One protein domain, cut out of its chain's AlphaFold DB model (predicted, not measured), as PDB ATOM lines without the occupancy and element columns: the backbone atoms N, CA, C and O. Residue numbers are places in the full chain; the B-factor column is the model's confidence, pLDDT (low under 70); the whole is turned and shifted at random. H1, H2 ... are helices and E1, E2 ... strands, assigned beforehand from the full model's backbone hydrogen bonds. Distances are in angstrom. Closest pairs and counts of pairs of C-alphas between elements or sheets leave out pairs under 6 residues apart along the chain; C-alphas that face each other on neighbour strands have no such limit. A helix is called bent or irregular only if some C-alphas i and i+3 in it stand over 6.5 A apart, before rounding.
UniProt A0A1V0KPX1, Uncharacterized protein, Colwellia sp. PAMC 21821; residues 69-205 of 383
ATOM      1  N   LYS A  69      19.812  72.981  -0.585       96.62
ATOM      2  CA  LYS A  69      19.974  73.227  -2.012       96.62
ATOM      3  C   LYS A  69      18.923  74.190  -2.512       96.62
ATOM      4  O   LYS A  69      17.738  74.008  -2.259       96.62
ATOM      5  N   LEU A  70      19.354  75.172  -3.288       98.19
ATOM      6  CA  LEU A  70      18.469  76.007  -4.080       98.19
ATOM      7  C   LEU A  70      19.015  76.116  -5.500       98.19
ATOM      8  O   LEU A  70      20.124  76.613  -5.709       98.19
ATOM      9  N   ASP A  71      18.197  75.692  -6.464       97.62
ATOM     10  CA  ASP A  71      18.455  75.874  -7.884       97.62
ATOM     11  C   ASP A  71      17.337  76.681  -8.537       97.62
ATOM     12  O   ASP A  71      16.147  76.371  -8.403       97.62
ATOM     13  N   PHE A  72      17.724  77.672  -9.332       97.94
ATOM     14  CA  PHE A  72      16.790  78.389 -10.190       97.94
ATOM     15  C   PHE A  72      17.415  78.765 -11.523       97.94
ATOM     16  O   PHE A  72      18.631  78.894 -11.666       97.94
ATOM     17  N   THR A  73      16.569  78.896 -12.540       96.38
ATOM     18  CA  THR A  73      16.999  79.047 -13.929       96.38
ATOM     19  C   THR A  73      16.236  80.161 -14.624       96.38
ATOM     20  O   THR A  73      15.008  80.241 -14.564       96.38
ATOM     21  N   ILE A  74      16.976  80.993 -15.344       95.69
ATOM     22  CA  ILE A  74      16.471  82.025 -16.238       95.69
ATOM     23  C   ILE A  74      16.655  81.500 -17.653       95.69
ATOM     24  O   ILE A  74      17.779  81.227 -18.066       95.69
ATOM     25  N   ARG A  75      15.561  81.341 -18.398       92.12
ATOM     26  CA  ARG A  75      15.623  80.981 -19.818       92.12
ATOM     27  C   ARG A  75      15.493  82.232 -20.668       92.12
ATOM     28  O   ARG A  75      14.633  83.073 -20.405       92.12
ATOM     29  N   PHE A  76      16.311  82.315 -21.705       90.12
ATOM     30  CA  PHE A  76      16.254  83.380 -22.693       90.12
ATOM     31  C   PHE A  76      15.606  82.851 -23.965       90.12
ATOM     32  O   PHE A  76      15.721  81.670 -24.298       90.12
ATOM     33  N   LYS A  77      14.909  83.731 -24.688       79.19
ATOM     34  CA  LYS A  77      14.451  83.399 -26.038       79.19
ATOM     35  C   LYS A  77      15.681  83.133 -26.910       79.19
ATOM     36  O   LYS A  77      16.682  83.838 -26.781       79.19
ATOM     37  N   LYS A  78      15.600  82.122 -27.779       68.94
ATOM     38  CA  LYS A  78      16.665  81.816 -28.740       68.94
ATOM     39  C   LYS A  78      16.911  83.061 -29.593       68.94
ATOM     40  O   LYS A  78      15.978  83.593 -30.192       68.94
ATOM     41  N   SER A  79      18.144  83.553 -29.596       67.31
ATOM     42  CA  SER A  79      18.524  84.658 -30.470       67.31
ATOM     43  C   SER A  79      18.694  84.116 -31.887       67.31
ATOM     44  O   SER A  79      19.298  83.063 -32.083       67.31
ATOM     45  N   LYS A  80      18.160  84.836 -32.881       65.62
ATOM     46  CA  LYS A  80      18.408  84.536 -34.301       65.62
ATOM     47  C   LYS A  80      19.857  84.851 -34.712       65.62
ATOM     48  O   LYS A  80      20.297  84.375 -35.746       65.62
ATOM     49  N   LYS A  81      20.584  85.650 -33.916       63.34
ATOM     50  CA  LYS A  81      21.912  86.210 -34.223       63.34
ATOM     51  C   LYS A  81      23.017  85.692 -33.280       63.34
ATOM     52  O   LYS A  81      23.879  86.458 -32.866       63.34
ATOM     53  N   GLY A  82      22.969  84.423 -32.872       76.50
ATOM     54  CA  GLY A  82      23.995  83.829 -31.999       76.50
ATOM     55  C   GLY A  82      23.697  83.964 -30.501       76.50
ATOM     56  O   GLY A  82      22.608  83.612 -30.052       76.50
ATOM     57  N   ILE A  83      24.662  84.418 -29.696       85.12
ATOM     58  CA  ILE A  83      24.541  84.470 -28.227       85.12
ATOM     59  C   ILE A  83      23.604  85.616 -27.802       85.12
ATOM     60  O   ILE A  83      23.610  86.702 -28.376       85.12
ATOM     61  N   SER A  84      22.767  85.389 -26.783       88.31
ATOM     62  CA  SER A  84      21.934  86.450 -26.191       88.31
ATOM     63  C   SER A  84      22.810  87.580 -25.619       88.31
ATOM     64  O   SER A  84      23.724  87.271 -24.855       88.31
ATOM     65  N   PRO A  85      22.505  88.875 -25.859       89.12
ATOM     66  CA  PRO A  85      23.277  89.988 -25.295       89.12
ATOM     67  C   PRO A  85      23.404  89.935 -23.769       89.12
ATOM     68  O   PRO A  85      24.437  90.293 -23.214       89.12
ATOM     69  N   VAL A  86      22.374  89.440 -23.074       90.44
ATOM     70  CA  VAL A  86      22.406  89.265 -21.613       90.44
ATOM     71  C   VAL A  86      23.404  88.185 -21.202       90.44
ATOM     72  O   VAL A  86      24.106  88.345 -20.210       90.44
ATOM     73  N   ILE A  87      23.484  87.091 -21.964       93.19
ATOM     74  CA  ILE A  87      24.464  86.028 -21.721       93.19
ATOM     75  C   ILE A  87      25.874  86.541 -22.001       93.19
ATOM     76  O   ILE A  87      26.766  86.299 -21.193       93.19
ATOM     77  N   GLN A  88      26.059  87.291 -23.091       92.38
ATOM     78  CA  GLN A  88      27.351  87.883 -23.425       92.38
ATOM     79  C   GLN A  88      27.834  88.820 -22.311       92.38
ATOM     80  O   GLN A  88      28.933  88.635 -21.805       92.38
ATOM     81  N   LYS A  89      26.965  89.710 -21.800       92.31
ATOM     82  CA  LYS A  89      27.278  90.560 -20.635       92.31
ATOM     83  C   LYS A  89      27.768  89.762 -19.422       92.31
ATOM     84  O   LYS A  89      28.659  90.230 -18.722       92.31
ATOM     85  N   VAL A  90      27.170  88.600 -19.139       94.69
ATOM     86  CA  VAL A  90      27.620  87.738 -18.033       94.69
ATOM     87  C   VAL A  90      29.010  87.195 -18.318       94.69
ATOM     88  O   VAL A  90      29.875  87.317 -17.462       94.69
ATOM     89  N   LEU A  91      29.232  86.635 -19.509       94.94
ATOM     90  CA  LEU A  91      30.530  86.076 -19.894       94.94
ATOM     91  C   LEU A  91      31.651  87.121 -19.838       94.94
ATOM     92  O   LEU A  91      32.734  86.803 -19.365       94.94
ATOM     93  N   ASP A  92      31.371  88.358 -20.246       94.19
ATOM     94  CA  ASP A  92      32.372  89.428 -20.293       94.19
ATOM     95  C   ASP A  92      32.696  90.011 -18.907       94.19
ATOM     96  O   ASP A  92      33.772  90.571 -18.704       94.19
ATOM     97  N   LYS A  93      31.750  89.958 -17.956       95.19
ATOM     98  CA  LYS A  93      31.828  90.750 -16.712       95.19
ATOM     99  C   LYS A  93      31.813  89.948 -15.420       95.19
ATOM    100  O   LYS A  93      32.118  90.530 -14.384       95.19
ATOM    101  N   ILE A  94      31.440  88.666 -15.431       95.81
ATOM    102  CA  ILE A  94      31.216  87.908 -14.187       95.81
ATOM    103  C   ILE A  94      32.461  87.821 -13.299       95.81
ATOM    104  O   ILE A  94      32.325  87.893 -12.080       95.81
ATOM    105  N   GLU A  95      33.649  87.744 -13.900       95.62
ATOM    106  CA  GLU A  95      34.943  87.694 -13.203       95.62
ATOM    107  C   GLU A  95      35.358  89.060 -12.618       95.62
ATOM    108  O   GLU A  95      36.164  89.128 -11.696       95.62
ATOM    109  N   THR A  96      34.771  90.161 -13.097       93.50
ATOM    110  CA  THR A  96      35.153  91.521 -12.697       93.50
ATOM    111  C   THR A  96      34.233  92.059 -11.601       93.50
ATOM    112  O   THR A  96      33.079  92.422 -11.847       93.50
ATOM    113  N   ILE A  97      34.758  92.205 -10.382       94.69
ATOM    114  CA  ILE A  97      34.013  92.795  -9.260       94.69
ATOM    115  C   ILE A  97      33.963  94.324  -9.393       94.69
ATOM    116  O   ILE A  97      34.910  95.043  -9.064       94.69
ATOM    117  N   THR A  98      32.831  94.850  -9.865       90.50
ATOM    118  CA  THR A  98      32.659  96.299 -10.101       90.50
ATOM    119  C   THR A  98      32.346  97.091  -8.829       90.50
ATOM    120  O   THR A  98      32.685  98.269  -8.718       90.50
ATOM    121  N   VAL A  99      31.719  96.461  -7.833       91.25
ATOM    122  CA  VAL A  99      31.333  97.120  -6.580       91.25
ATOM    123  C   VAL A  99      32.551  97.224  -5.661       91.25
ATOM    124  O   VAL A  99      32.988  96.219  -5.109       91.25
ATOM    125  N   LYS A 100      33.073  98.444  -5.450       91.44
ATOM    126  CA  LYS A 100      34.304  98.705  -4.666       91.44
ATOM    127  C   LYS A 100      34.319  97.996  -3.306       91.44
ATOM    128  O   LYS A 100      35.301  97.343  -2.983       91.44
ATOM    129  N   ALA A 101      33.218  98.070  -2.558       90.94
ATOM    130  CA  ALA A 101      33.093  97.454  -1.235       90.94
ATOM    131  C   ALA A 101      33.141  95.911  -1.242       90.94
ATOM    132  O   ALA A 101      33.294  95.315  -0.185       90.94
ATOM    133  N   LEU A 102      32.985  95.264  -2.403       94.00
ATOM    134  CA  LEU A 102      33.003  93.806  -2.538       94.00
ATOM    135  C   LEU A 102      34.330  93.263  -3.080       94.00
ATOM    136  O   LEU A 102      34.522  92.054  -3.038       94.00
ATOM    137  N   LYS A 103      35.239  94.114  -3.578       93.38
ATOM    138  CA  LYS A 103      36.458  93.675  -4.286       93.38
ATOM    139  C   LYS A 103      37.378  92.776  -3.456       93.38
ATOM    140  O   LYS A 103      38.008  91.899  -4.020       93.38
ATOM    141  N   SER A 104      37.450  92.993  -2.144       92.69
ATOM    142  CA  SER A 104      38.242  92.167  -1.222       92.69
ATOM    143  C   SER A 104      37.442  91.032  -0.575       92.69
ATOM    144  O   SER A 104      37.990  90.283   0.224       92.69
ATOM    145  N   ILE A 105      36.139  90.942  -0.857       94.81
ATOM    146  CA  ILE A 105      35.213  90.030  -0.173       94.81
ATOM    147  C   ILE A 105      34.721  88.940  -1.117       94.81
ATOM    148  O   ILE A 105      34.476  87.828  -0.669       94.81
ATOM    149  N   ILE A 106      34.525  89.254  -2.397       96.81
ATOM    150  CA  ILE A 106      33.999  88.318  -3.388       96.81
ATOM    151  C   ILE A 106      35.109  87.921  -4.348       96.81
ATOM    152  O   ILE A 106      35.783  88.781  -4.911       96.81
ATOM    153  N   VAL A 107      35.232  86.617  -4.563       96.44
ATOM    154  CA  VAL A 107      36.130  86.010  -5.548       96.44
ATOM    155  C   VAL A 107      35.272  85.267  -6.565       96.44
ATOM    156  O   VAL A 107      34.211  84.736  -6.223       96.44
ATOM    157  N   VAL A 108      35.691  85.272  -7.828       97.19
ATOM    158  CA  VAL A 108      35.021  84.522  -8.892       97.19
ATOM    159  C   VAL A 108      36.041  83.659  -9.600       97.19
ATOM    160  O   VAL A 108      37.014  84.171 -10.145       97.19
ATOM    161  N   GLU A 109      35.774  82.361  -9.634       95.50
ATOM    162  CA  GLU A 109      36.640  81.383 -10.278       95.50
ATOM    163  C   GLU A 109      35.901  80.681 -11.412       95.50
ATOM    164  O   GLU A 109      34.703  80.391 -11.332       95.50
ATOM    165  N   LYS A 110      36.616  80.384 -12.495       96.06
ATOM    166  CA  LYS A 110      36.094  79.508 -13.542       96.06
ATOM    167  C   LYS A 110      36.085  78.081 -13.018       96.06
ATOM    168  O   LYS A 110      37.113  77.568 -12.593       96.06
ATOM    169  N   SER A 111      34.941  77.418 -13.122       93.56
ATOM    170  CA  SER A 111      34.800  76.018 -12.742       93.56
ATOM    171  C   SER A 111      34.292  75.185 -13.914       93.56
ATOM    172  O   SER A 111      33.738  75.687 -14.900       93.56
ATOM    173  N   ASN A 112      34.504  73.874 -13.839       88.94
ATOM    174  CA  ASN A 112      33.963  72.974 -14.842       88.94
ATOM    175  C   ASN A 112      32.432  72.920 -14.690       88.94
ATOM    176  O   ASN A 112      31.914  72.738 -13.586       88.94
ATOM    177  N   ALA A 113      31.694  73.023 -15.802       86.62
ATOM    178  CA  ALA A 113      30.249  72.779 -15.807       86.62
ATOM    179  C   ALA A 113      29.902  71.365 -15.289       86.62
ATOM    180  O   ALA A 113      28.786  71.121 -14.822       86.62
ATOM    181  N   GLY A 114      30.881  70.458 -15.295       75.88
ATOM    182  CA  GLY A 114      30.841  69.159 -14.651       75.88
ATOM    183  C   GLY A 114      29.778  68.262 -15.268       75.88
ATOM    184  O   GLY A 114      29.435  68.364 -16.444       75.88
ATOM    185  N   ASN A 115      29.201  67.400 -14.437       83.94
ATOM    186  CA  ASN A 115      28.179  66.439 -14.845       83.94
ATOM    187  C   ASN A 115      26.771  67.043 -14.957       83.94
ATOM    188  O   ASN A 115      25.797  66.299 -15.019       83.94
ATOM    189  N   ILE A 116      26.619  68.374 -14.979       87.81
ATOM    190  CA  ILE A 116      25.286  68.992 -15.073       87.81
ATOM    191  C   ILE A 116      24.572  68.657 -16.388       87.81
ATOM    192  O   ILE A 116      23.344  68.687 -16.440       87.81
ATOM    193  N   ASN A 117      25.343  68.335 -17.431       89.38
ATOM    194  CA  ASN A 117      24.831  67.902 -18.727       89.38
ATOM    195  C   ASN A 117      24.730  66.372 -18.862       89.38
ATOM    196  O   ASN A 117      24.428  65.888 -19.951       89.38
ATOM    197  N   ARG A 118      25.004  65.610 -17.794       86.12
ATOM    198  CA  ARG A 118      24.888  64.148 -17.806       86.12
ATOM    199  C   ARG A 118      23.429  63.764 -18.074       86.12
ATOM    200  O   ARG A 118      22.520  64.387 -17.526       86.12
ATOM    201  N   ASP A 119      23.233  62.787 -18.953       81.62
ATOM    202  CA  ASP A 119      21.922  62.270 -19.373       81.62
ATOM    203  C   ASP A 119      21.017  63.306 -20.073       81.62
ATOM    204  O   ASP A 119      19.798  63.129 -20.164       81.62
ATOM    205  N   ILE A 120      21.585  64.414 -20.572       83.06
ATOM    206  CA  ILE A 120      20.852  65.333 -21.448       83.06
ATOM    207  C   ILE A 120      20.916  64.804 -22.877       83.06
ATOM    208  O   ILE A 120      21.925  64.966 -23.559       83.06
ATOM    209  N   ASP A 121      19.791  64.268 -23.333       83.56
ATOM    210  CA  ASP A 121      19.540  64.016 -24.747       83.56
ATOM    211  C   ASP A 121      18.903  65.253 -25.399       83.56
ATOM    212  O   ASP A 121      17.823  65.702 -24.991       83.56
ATOM    213  N   LEU A 122      19.614  65.854 -26.355       85.50
ATOM    214  CA  LEU A 122      19.180  67.045 -27.080       85.50
ATOM    215  C   LEU A 122      18.617  66.632 -28.433       85.50
ATOM    216  O   LEU A 122      19.355  66.204 -29.313       85.50
ATOM    217  N   SER A 123      17.326  66.867 -28.623       85.31
ATOM    218  CA  SER A 123      16.643  66.623 -29.890       85.31
ATOM    219  C   SER A 123      15.712  67.784 -30.232       85.31
ATOM    220  O   SER A 123      15.444  68.653 -29.393       85.31
ATOM    221  N   LYS A 124      15.191  67.795 -31.464       79.62
ATOM    222  CA  LYS A 124      14.218  68.795 -31.933       79.62
ATOM    223  C   LYS A 124      13.015  68.921 -30.990       79.62
ATOM    224  O   LYS A 124      12.581  70.039 -30.710       79.62
ATOM    225  N   ASP A 125      12.560  67.800 -30.436       83.62
ATOM    226  CA  ASP A 125      11.403  67.730 -29.538       83.62
ATOM    227  C   ASP A 125      11.773  67.905 -28.055       83.62
ATOM    228  O   ASP A 125      10.908  68.141 -27.210       83.62
ATOM    229  N   ASN A 126      13.066  67.859 -27.717       81.06
ATOM    230  CA  ASN A 126      13.563  67.948 -26.345       81.06
ATOM    231  C   ASN A 126      14.657  69.015 -26.192       81.06
ATOM    232  O   ASN A 126      15.782  68.746 -25.767       81.06
ATOM    233  N   SER A 127      14.307  70.266 -26.498       82.69
ATOM    234  CA  SER A 127      15.230  71.386 -26.304       82.69
ATOM    235  C   SER A 127      15.481  71.681 -24.816       82.69
ATOM    236  O   SER A 127      14.576  72.015 -24.039       82.69
ATOM    237  N   ARG A 128      16.744  71.566 -24.390       87.25
ATOM    238  CA  ARG A 128      17.193  71.808 -23.008       87.25
ATOM    239  C   ARG A 128      18.465  72.645 -22.989       87.25
ATOM    240  O   ARG A 128      19.190  72.677 -23.973       87.25
ATOM    241  N   PRO A 129      18.763  73.371 -21.902       90.62
ATOM    242  CA  PRO A 129      20.050  74.033 -21.796       90.62
ATOM    243  C   PRO A 129      21.211  73.040 -21.773       90.62
ATOM    244  O   PRO A 129      21.234  72.141 -20.937       90.62
ATOM    245  N   TRP A 130      22.194  73.270 -22.635       92.31
ATOM    246  CA  TRP A 130      23.530  72.691 -22.528       92.31
ATOM    247  C   TRP A 130      24.476  73.718 -21.917       92.31
ATOM    248  O   TRP A 130      24.781  74.732 -22.556       92.31
ATOM    249  N   TYR A 131      24.916  73.500 -20.683       94.50
ATOM    250  CA  TYR A 131      25.764  74.453 -19.972       94.50
ATOM    251  C   TYR A 131      27.224  74.257 -20.379       94.50
ATOM    252  O   TYR A 131      27.815  73.222 -20.086       94.50
ATOM    253  N   SER A 132      27.796  75.235 -21.078       92.69
ATOM    254  CA  SER A 132      29.169  75.171 -21.597       92.69
ATOM    255  C   SER A 132      30.190  75.867 -20.700       92.69
ATOM    256  O   SER A 132      31.386  75.634 -20.854       92.69
ATOM    257  N   LYS A 133      29.739  76.727 -19.780       96.00
ATOM    258  CA  LYS A 133      30.588  77.452 -18.826       96.00
ATOM    259  C   LYS A 133      29.968  77.412 -17.429       96.00
ATOM    260  O   LYS A 133      28.741  77.367 -17.299       96.00
ATOM    261  N   CYS A 134      30.814  77.454 -16.406       97.44
ATOM    262  CA  CYS A 134      30.415  77.592 -15.013       97.44
ATOM    263  C   CYS A 134      31.386  78.526 -14.290       97.44
ATOM    264  O   CYS A 134      32.581  78.545 -14.589       97.44
ATOM    265  N   PHE A 135      30.846  79.309 -13.366       97.88
ATOM    266  CA  PHE A 135      31.605  80.208 -12.511       97.88
ATOM    267  C   PHE A 135      31.199  79.974 -11.064       97.88
ATOM    268  O   PHE A 135      30.003  79.902 -10.761       97.88
ATOM    269  N   ASP A 136      32.185  79.877 -10.188       97.38
ATOM    270  CA  ASP A 136      32.003  79.775  -8.752       97.38
ATOM    271  C   ASP A 136      32.161  81.180  -8.171       97.38
ATOM    272  O   ASP A 136      33.237  81.766  -8.219       97.38
ATOM    273  N   VAL A 137      31.053  81.761  -7.704       97.88
ATOM    274  CA  VAL A 137      31.050  83.068  -7.035       97.88
ATOM    275  C   VAL A 137      31.113  82.817  -5.531       97.88
ATOM    276  O   VAL A 137      30.154  82.296  -4.952       97.88
ATOM    277  N   CYS A 138      32.233  83.180  -4.915       96.69
ATOM    278  CA  CYS A 138      32.609  82.792  -3.557       96.69
ATOM    279  C   CYS A 138      32.814  84.009  -2.652       96.69
ATOM    280  O   CYS A 138      32.999  85.137  -3.115       96.69
ATOM    281  N   VAL A 139      32.800  83.766  -1.343       96.19
ATOM    282  CA  VAL A 139      33.322  84.713  -0.351       96.19
ATOM    283  C   VAL A 139      34.795  84.375  -0.123       96.19
ATOM    284  O   VAL A 139      35.113  83.203   0.056       96.19
ATOM    285  N   ALA A 140      35.669  85.381  -0.117       93.44
ATOM    286  CA  ALA A 140      37.100  85.223   0.113       93.44
ATOM    287  C   ALA A 140      37.373  84.499   1.446       93.44
ATOM    288  O   ALA A 140      36.802  84.855   2.485       93.44
ATOM    289  N   GLY A 141      38.235  83.485   1.408       89.69
ATOM    290  CA  GLY A 141      38.555  82.585   2.517       89.69
ATOM    291  C   GLY A 141      37.506  81.499   2.797       89.69
ATOM    292  O   GLY A 141      37.554  80.888   3.867       89.69
ATOM    293  N   LYS A 142      36.524  81.310   1.904       90.31
ATOM    294  CA  LYS A 142      35.486  80.257   1.954       90.31
ATOM    295  C   LYS A 142      35.183  79.683   0.568       90.31
ATOM    296  O   LYS A 142      34.021  79.439   0.217       90.31
ATOM    297  N   GLU A 143      36.217  79.537  -0.249       86.38
ATOM    298  CA  GLU A 143      36.137  79.133  -1.653       86.38
ATOM    299  C   GLU A 143      35.550  77.723  -1.839       86.38
ATOM    300  O   GLU A 143      34.990  77.417  -2.890       86.38
ATOM    301  N   GLU A 144      35.549  76.883  -0.797       82.12
ATOM    302  CA  GLU A 144      34.862  75.587  -0.789       82.12
ATOM    303  C   GLU A 144      33.327  75.714  -0.850       82.12
ATOM    304  O   GLU A 144      32.604  74.729  -1.041       82.12
ATOM    305  N   THR A 145      32.807  76.935  -0.694       89.81
ATOM    306  CA  THR A 145      31.387  77.265  -0.774       89.81
ATOM    307  C   THR A 145      31.145  78.325  -1.847       89.81
ATOM    308  O   THR A 145      31.671  79.432  -1.792       89.81
ATOM    309  N   ALA A 146      30.290  78.011  -2.823       95.31
ATOM    310  CA  ALA A 146      30.053  78.895  -3.962       95.31
ATOM    311  C   ALA A 146      28.573  79.017  -4.327       95.31
ATOM    312  O   ALA A 146      27.795  78.062  -4.206       95.31
ATOM    313  N   VAL A 147      28.209  80.176  -4.877       97.94
ATOM    314  CA  VAL A 147      27.067  80.283  -5.785       97.94
ATOM    315  C   VAL A 147      27.551  79.952  -7.184       97.94
ATOM    316  O   VAL A 147      28.233  80.750  -7.822       97.94
ATOM    317  N   LYS A 148      27.182  78.764  -7.669       97.50
ATOM    318  CA  LYS A 148      27.525  78.330  -9.021       97.50
ATOM    319  C   LYS A 148      26.608  78.999 -10.032       97.50
ATOM    320  O   LYS A 148      25.382  78.899  -9.921       97.50
ATOM    321  N   VAL A 149      27.204  79.640 -11.030       98.00
ATOM    322  CA  VAL A 149      26.519  80.274 -12.156       98.00
ATOM    323  C   VAL A 149      26.844  79.493 -13.422       98.00
ATOM    324  O   VAL A 149      27.902  79.656 -14.025       98.00
ATOM    325  N   TYR A 150      25.913  78.640 -13.836       97.75
ATOM    326  CA  TYR A 150      26.019  77.881 -15.076       97.75
ATOM    327  C   TYR A 150      25.455  78.688 -16.238       97.75
ATOM    328  O   TYR A 150      24.332  79.200 -16.170       97.75
ATOM    329  N   VAL A 151      26.206  78.738 -17.333       96.69
ATOM    330  CA  VAL A 151      25.856  79.502 -18.528       96.69
ATOM    331  C   VAL A 151      25.656  78.558 -19.705       96.69
ATOM    332  O   VAL A 151      26.544  77.788 -20.073       96.69
ATOM    333  N   SER A 152      24.475  78.634 -20.313       95.00
ATOM    334  CA  SER A 152      24.191  78.031 -21.610       95.00
ATOM    335  C   SER A 152      23.995  79.133 -22.640       95.00
ATOM    336  O   SER A 152      23.107  79.976 -22.501       95.00
ATOM    337  N   THR A 153      24.816  79.123 -23.688       92.31
ATOM    338  CA  THR A 153      24.770  80.135 -24.754       92.31
ATOM    339  C   THR A 153      23.633  79.907 -25.748       92.31
ATOM    340  O   THR A 153      23.252  80.836 -26.453       92.31
ATOM    341  N   GLY A 154      23.080  78.689 -25.802       89.75
ATOM    342  CA  GLY A 154      22.082  78.282 -26.799       89.75
ATOM    343  C   GLY A 154      22.637  78.100 -28.218       89.75
ATOM    344  O   GLY A 154      21.849  77.988 -29.150       89.75
ATOM    345  N   VAL A 155      23.968  78.090 -28.383       88.81
ATOM    346  CA  VAL A 155      24.638  77.898 -29.686       88.81
ATOM    347  C   VAL A 155      24.646  76.429 -30.106       88.81
ATOM    348  O   VAL A 155      24.468  76.135 -31.282       88.81
ATOM    349  N   LYS A 156      24.822  75.503 -29.151       87.31
ATOM    350  CA  LYS A 156      24.754  74.062 -29.429       87.31
ATOM    351  C   LYS A 156      23.384  73.714 -30.020       87.31
ATOM    352  O   LYS A 156      22.367  74.240 -29.560       87.31
ATOM    353  N   GLU A 157      23.360  72.833 -31.013       86.88
ATOM    354  CA  GLU A 157      22.126  72.411 -31.672       86.88
ATOM    355  C   GLU A 157      21.082  71.919 -30.656       86.88
ATOM    356  O   GLU A 157      21.421  71.312 -29.639       86.88
ATOM    357  N   PHE A 158      19.820  72.293 -30.887       86.94
ATOM    358  CA  PHE A 158      18.670  72.063 -29.996       86.94
ATOM    359  C   PHE A 158      18.810  72.583 -28.549       86.94
ATOM    360  O   PHE A 158      17.885  72.449 -27.747       86.94
ATOM    361  N   SER A 159      19.912  73.255 -28.207       89.81
ATOM    362  CA  SER A 159      20.118  73.845 -26.890       89.81
ATOM    363  C   SER A 159      19.361  75.162 -26.731       89.81
ATOM    364  O   SER A 159      19.136  75.917 -27.681       89.81
ATOM    365  N   THR A 160      19.001  75.482 -25.488       90.56
ATOM    366  CA  THR A 160      18.364  76.759 -25.135       90.56
ATOM    367  C   THR A 160      19.304  77.645 -24.327       90.56
ATOM    368  O   THR A 160      19.973  77.175 -23.408       90.56
ATOM    369  N   ALA A 161      19.321  78.944 -24.628       93.19
ATOM    370  CA  ALA A 161      20.106  79.909 -23.867       93.19
ATOM    371  C   ALA A 161      19.535  80.080 -22.448       93.19
ATOM    372  O   ALA A 161      18.334  80.319 -22.269       93.19
ATOM    373  N   SER A 162      20.382  79.971 -21.423       95.00
ATOM    374  CA  SER A 162      19.947  80.087 -20.029       95.00
ATOM    375  C   SER A 162      21.076  80.422 -19.056       95.00
ATOM    376  O   SER A 162      22.252  80.189 -19.334       95.00
ATOM    377  N   LEU A 163      20.680  80.933 -17.891       96.69
ATOM    378  CA  LEU A 163      21.514  81.037 -16.697       96.69
ATOM    379  C   LEU A 163      20.894  80.187 -15.598       96.69
ATOM    380  O   LEU A 163      19.696  80.320 -15.328       96.69
ATOM    381  N   ARG A 164      21.689  79.351 -14.937       97.25
ATOM    382  CA  ARG A 164      21.266  78.614 -13.744       97.25
ATOM    383  C   ARG A 164      22.144  78.985 -12.564       97.25
ATOM    384  O   ARG A 164      23.362  78.932 -12.661       97.25
ATOM    385  N   PHE A 165      21.495  79.294 -11.454       98.00
ATOM    386  CA  PHE A 165      22.123  79.532 -10.164       98.00
ATOM    387  C   PHE A 165      21.910  78.297  -9.298       98.00
ATOM    388  O   PHE A 165      20.813  77.735  -9.303       98.00
ATOM    389  N   SER A 166      22.956  77.856  -8.605       97.69
ATOM    390  CA  SER A 166      22.926  76.653  -7.775       97.69
ATOM    391  C   SER A 166      23.826  76.818  -6.561       97.69
ATOM    392  O   SER A 166      25.017  77.085  -6.713       97.69
ATOM    393  N   PHE A 167      23.279  76.651  -5.359       97.69
ATOM    394  CA  PHE A 167      24.054  76.778  -4.121       97.69
ATOM    395  C   PHE A 167      23.373  76.098  -2.933       97.69
ATOM    396  O   PHE A 167      22.207  75.712  -3.023       97.69
ATOM    397  N   ASN A 168      24.117  75.940  -1.836       96.56
ATOM    398  CA  ASN A 168      23.593  75.569  -0.523       96.56
ATOM    399  C   ASN A 168      23.523  76.844   0.341       96.56
ATOM    400  O   ASN A 168      24.574  77.325   0.777       96.56
ATOM    401  N   PRO A 169      22.330  77.423   0.577       96.38
ATOM    402  CA  PRO A 169      22.185  78.613   1.413       96.38
ATOM    403  C   PRO A 169      22.777  78.479   2.823       96.38
ATOM    404  O   PRO A 169      23.322  79.453   3.331       96.38
ATOM    405  N   ASN A 170      22.759  77.287   3.432       92.81
ATOM    406  CA  ASN A 170      23.273  77.051   4.790       92.81
ATOM    407  C   ASN A 170      24.792  77.245   4.931       92.81
ATOM    408  O   ASN A 170      25.325  77.220   6.046       92.81
ATOM    409  N   HIS A 171      25.518  77.379   3.822       91.88
ATOM    410  CA  HIS A 171      26.955  77.655   3.830       91.88
ATOM    411  C   HIS A 171      27.273  79.140   4.019       91.88
ATOM    412  O   HIS A 171      28.387  79.489   4.408       91.88
ATOM    413  N   PHE A 172      26.270  80.000   3.853       94.31
ATOM    414  CA  PHE A 172      26.416  81.443   3.883       94.31
ATOM    415  C   PHE A 172      25.582  82.049   5.009       94.31
ATOM    416  O   PHE A 172      24.501  81.584   5.362       94.31
ATOM    417  N   THR A 173      26.077  83.136   5.578       94.81
ATOM    418  CA  THR A 173      25.254  84.060   6.357       94.81
ATOM    419  C   THR A 173      24.356  84.870   5.424       94.81
ATOM    420  O   THR A 173      24.675  85.074   4.253       94.81
ATOM    421  N   ASN A 174      23.267  85.436   5.950       96.06
ATOM    422  CA  ASN A 174      22.394  86.319   5.169       96.06
ATOM    423  C   ASN A 174      23.163  87.493   4.536       96.06
ATOM    424  O   ASN A 174      22.899  87.864   3.394       96.06
ATOM    425  N   LYS A 175      24.152  88.047   5.255       95.88
ATOM    426  CA  LYS A 175      25.018  89.112   4.737       95.88
ATOM    427  C   LYS A 175      25.837  88.621   3.543       95.88
ATOM    428  O   LYS A 175      25.875  89.294   2.523       95.88
ATOM    429  N   GLU A 176      26.435  87.436   3.631       96.50
ATOM    430  CA  GLU A 176      27.200  86.837   2.528       96.50
ATOM    431  C   GLU A 176      26.329  86.577   1.297       96.50
ATOM    432  O   GLU A 176      26.700  87.000   0.205       96.50
ATOM    433  N   ILE A 177      25.130  86.006   1.464       97.50
ATOM    434  CA  ILE A 177      24.173  85.829   0.357       97.50
ATOM    435  C   ILE A 177      23.849  87.184  -0.286       97.50
ATOM    436  O   ILE A 177      23.908  87.326  -1.508       97.50
ATOM    437  N   GLY A 178      23.566  88.210   0.522       97.12
ATOM    438  CA  GLY A 178      23.315  89.562   0.024       97.12
ATOM    439  C   GLY A 178      24.497  90.151  -0.761       97.12
ATOM    440  O   GLY A 178      24.281  90.813  -1.777       97.12
ATOM    441  N   MET A 179      25.740  89.902  -0.334       96.69
ATOM    442  CA  MET A 179      26.959  90.359  -1.021       96.69
ATOM    443  C   MET A 179      27.139  89.646  -2.365       96.69
ATOM    444  O   MET A 179      27.296  90.312  -3.390       96.69
ATOM    445  N   LEU A 180      26.997  88.319  -2.381       97.56
ATOM    446  CA  LEU A 180      27.063  87.488  -3.587       97.56
ATOM    447  C   LEU A 180      26.026  87.930  -4.630       97.56
ATOM    448  O   LEU A 180      26.357  88.195  -5.787       97.56
ATOM    449  N   PHE A 181      24.768  88.109  -4.219       97.81
ATOM    450  CA  PHE A 181      23.714  88.560  -5.126       97.81
ATOM    451  C   PHE A 181      23.809  90.048  -5.487       97.81
ATOM    452  O   PHE A 181      23.309  90.442  -6.540       97.81
ATOM    453  N   THR A 182      24.505  90.874  -4.698       97.25
ATOM    454  CA  THR A 182      24.845  92.253  -5.091       97.25
ATOM    455  C   THR A 182      25.876  92.276  -6.217       97.25
ATOM    456  O   THR A 182      25.720  93.069  -7.150       97.25
ATOM    457  N   HIS A 183      26.880  91.391  -6.175       97.06
ATOM    458  CA  HIS A 183      27.801  91.202  -7.298       97.06
ATOM    459  C   HIS A 183      27.038  90.762  -8.551       97.06
ATOM    460  O   HIS A 183      27.089  91.451  -9.569       97.06
ATOM    461  N   ILE A 184      26.214  89.712  -8.449       96.75
ATOM    462  CA  ILE A 184      25.394  89.227  -9.573       96.75
ATOM    463  C   ILE A 184      24.471  90.337 -10.109       96.75
ATOM    464  O   ILE A 184      24.334  90.499 -11.320       96.75
ATOM    465  N   GLN A 185      23.861  91.147  -9.236       96.81
ATOM    466  CA  GLN A 185      23.040  92.289  -9.649       96.81
ATOM    467  C   GLN A 185      23.837  93.334 -10.439       96.81
ATOM    468  O   GLN A 185      23.290  93.952 -11.356       96.81
ATOM    469  N   SER A 186      25.113  93.542 -10.110       95.25
ATOM    470  CA  SER A 186      25.968  94.517 -10.794       95.25
ATOM    471  C   SER A 186      26.237  94.160 -12.261       95.25
ATOM    472  O   SER A 186      26.395  95.066 -13.076       95.25
ATOM    473  N   LEU A 187      26.180  92.870 -12.621       94.12
ATOM    474  CA  LEU A 187      26.403  92.385 -13.992       94.12
ATOM    475  C   LEU A 187      25.348  92.905 -14.982       94.12
ATOM    476  O   LEU A 187      25.648  93.163 -16.147       94.12
ATOM    477  N   PHE A 188      24.110  93.068 -14.506       92.25
ATOM    478  CA  PHE A 188      22.954  93.452 -15.325       92.25
ATOM    479  C   PHE A 188      22.493  94.894 -15.074       92.25
ATOM    480  O   PHE A 188      21.838  95.505 -15.915       92.25
ATOM    481  N   GLY A 189      22.793  95.442 -13.894       93.06
ATOM    482  CA  GLY A 189      22.147  96.648 -13.385       93.06
ATOM    483  C   GLY A 189      20.793  96.347 -12.729       93.06
ATOM    484  O   GLY A 189      20.139  95.336 -12.990       93.06
ATOM    485  N   SER A 190      20.352  97.237 -11.836       93.69
ATOM    486  CA  SER A 190      19.245  96.954 -10.908       93.69
ATOM    487  C   SER A 190      17.906  96.642 -11.588       93.69
ATOM    488  O   SER A 190      17.211  95.722 -11.153       93.69
ATOM    489  N   ARG A 191      17.543  97.369 -12.655       95.00
ATOM    490  CA  ARG A 191      16.270  97.169 -13.374       95.00
ATOM    491  C   ARG A 191      16.245  95.838 -14.129       95.00
ATOM    492  O   ARG A 191      15.292  95.075 -13.985       95.00
ATOM    493  N   GLU A 192      17.287  95.558 -14.914       95.25
ATOM    494  CA  GLU A 192      17.394  94.320 -15.697       95.25
ATOM    495  C   GLU A 192      17.470  93.100 -14.769       95.25
ATOM    496  O   GLU A 192      16.699  92.158 -14.945       95.25
ATOM    497  N   TYR A 193      18.277  93.165 -13.706       96.94
ATOM    498  CA  TYR A 193      18.348  92.119 -12.684       96.94
ATOM    499  C   TYR A 193      16.979  91.784 -12.083       96.94
ATOM    500  O   TYR A 193      16.576  90.621 -12.087       96.94
ATOM    501  N   LYS A 194      16.236  92.795 -11.608       96.00
ATOM    502  CA  LYS A 194      14.912  92.590 -10.999       96.00
ATOM    503  C   LYS A 194      13.967  91.879 -11.969       96.00
ATOM    504  O   LYS A 194      13.296  90.925 -11.588       96.00
ATOM    505  N   ASN A 195      13.948  92.301 -13.232       95.19
ATOM    506  CA  ASN A 195      13.104  91.691 -14.260       95.19
ATOM    507  C   ASN A 195      13.487  90.235 -14.556       95.19
ATOM    508  O   ASN A 195      12.603  89.393 -14.732       95.19
ATOM    509  N   LEU A 196      14.787  89.941 -14.621       96.00
ATOM    510  CA  LEU A 196      15.304  88.608 -14.911       96.00
ATOM    511  C   LEU A 196      15.061  87.638 -13.749       96.00
ATOM    512  O   LEU A 196      14.487  86.568 -13.951       96.00
ATOM    513  N   ILE A 197      15.436  88.026 -12.529       97.12
ATOM    514  CA  ILE A 197      15.347  87.164 -11.347       97.12
ATOM    515  C   ILE A 197      13.891  86.935 -10.933       97.12
ATOM    516  O   ILE A 197      13.529  85.800 -10.640       97.12
ATOM    517  N   ASN A 198      13.007  87.938 -11.024       96.12
ATOM    518  CA  ASN A 198      11.571  87.740 -10.757       96.12
ATOM    519  C   ASN A 198      10.932  86.670 -11.657       96.12
ATOM    520  O   ASN A 198       9.941  86.045 -11.282       96.12
ATOM    521  N   ARG A 199      11.477  86.463 -12.861       94.38
ATOM    522  CA  ARG A 199      11.002  85.463 -13.827       94.38
ATOM    523  C   ARG A 199      11.775  84.148 -13.756       94.38
ATOM    524  O   ARG A 199      11.372  83.192 -14.419       94.38
ATOM    525  N   ALA A 200      12.854  84.092 -12.977       96.94
ATOM    526  CA  ALA A 200      13.643  82.888 -12.805       96.94
ATOM    527  C   ALA A 200      12.783  81.795 -12.172       96.94
ATOM    528  O   ALA A 200      12.094  82.027 -11.179       96.94
ATOM    529  N   ARG A 201      12.808  80.603 -12.761       97.19
ATOM    530  CA  ARG A 201      12.031  79.455 -12.303       97.19
ATOM    531  C   ARG A 201      12.835  78.661 -11.284       97.19
ATOM    532  O   ARG A 201      13.969  78.300 -11.584       97.19
ATOM    533  N   ILE A 202      12.236  78.336 -10.142       97.88
ATOM    534  CA  ILE A 202      12.812  77.384  -9.186       97.88
ATOM    535  C   ILE A 202      12.761  75.987  -9.805       97.88
ATOM    536  O   ILE A 202      11.716  75.563 -10.304       97.88
ATOM    537  N   THR A 203      13.892  75.289  -9.815       95.31
ATOM    538  CA  THR A 203      14.017  73.939 -10.386       95.31
ATOM    539  C   THR A 203      14.352  72.888  -9.334       95.31
ATOM    540  O   THR A 203      14.005  71.721  -9.522       95.31
ATOM    541  N   ARG A 204      14.958  73.290  -8.212       96.06
ATOM    542  CA  ARG A 204      15.199  72.429  -7.052       96.06
ATOM    543  C   ARG A 204      15.207  73.243  -5.764       96.06
ATOM    544  O   ARG A 204      15.777  74.333  -5.738       96.06
ATOM    545  N   LEU A 205      14.608  72.690  -4.721       97.56
ATOM    546  CA  LEU A 205      14.692  73.185  -3.358       97.56
ATOM    547  C   LEU A 205      14.835  71.978  -2.430       97.56
ATOM    548  O   LEU A 205      13.930  71.155  -2.374       97.56
TER     549      LEU A 205
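This is residues 69 to 205 of the 383 residues of an uncharacterized protein of Colwellia sp. PAMC 21821 (UniProt A0A1V0KPX1). A twisted sheet of six strands makes one layer, and helices H1, H3 and H4 cover one of its faces as a second. Two long links, residues 94 to 105 and 118 to 132, reach toward opposite ends of the longest axis. The printed part has 137 residues, with four named helices and six named strands in the order E1 H1 E2 H2 E3 E4 E5 H3 H4 E6. The sheet runs E2 E3 E4 E5 E1 E6, all antiparallel, and the class is mixed, helices and strands. The whole is compact, with a radius of gyration of the C-alphas of 14.8 A, and elongated, spanning 45 by 29 by 25 A.

E1, residues 69 to 75, has two antiparallel neighbours: E5, residues 162 to 167, with N 72 and O 165 3.1 A apart, and edge strand E6, residues 201 to 205, with N 71 and O 204 2.9 A apart. H1, residues 85 to 93, is on the sheet at a height over the sheet of 10.0 A, slantwise to E4, residues 146 to 152, at 41 degrees on the local plane. E2, residues 106 to 111, is the other edge strand, antiparallel to E3, residues 133 to 139, with N 109 and O 136 3.0 A apart. H2, residues 114 to 117, is irregular, 7.4 A from first to last C-alpha, and only just not on the sheet, with 4 pairs of C-alphas within 10 A. E3, E4 and E5 form a meander, each strand the antiparallel neighbour of the one before, in two hairpins; N 135 and O 149 are 3.0 A apart, N 150 and O 164 2.8 A. H3, residues 174 to 188, is on the same face as H1, at a height over the sheet of 9.5 A. With residues 187 to 188 alone it touches H1, at a steep tilt of 62 degrees, opposite ways; the closest C-alphas, of Val 90 and Leu 187, are 6.3 A apart. H4, residues 190 to 199, is on the sheet, its closest C-alphas with E1 being Ile 74 and Leu 196, 6.8 A apart. E5, H3, H4 and E6 form a split strand-helix-strand unit, two strands running the same way with E1 between them, its crossover right-handed. Every O i to N i+4 pair is within hydrogen-bond range in H1, 10 of 11 in H3 and 5 of 6 in H4; H2 is too short for one.

E1 begins at C-alpha 69 (19.974, 73.227, -2.012) and is 19.9 A long; H1 is 12.1 A, E2 15.5 A, E3 20.0 A, E4 18.6 A and E5 16.8 A. H3, 21.7 A, begins at C-alpha 174 (22.394, 86.319, 5.169). H4 is 14.4 A, and E6, 11.2 A, ends at C-alpha 205 (14.692, 73.185, -3.358).

The two C-alphas farthest apart, of Ala 101 and Asp 125, are 46.4 A apart. The printed part has no cut. The links H1 to E2 and H2 to E3 are long. Mean pLDDT of the printed part is 92.0, with residues 78 to 81 under 70.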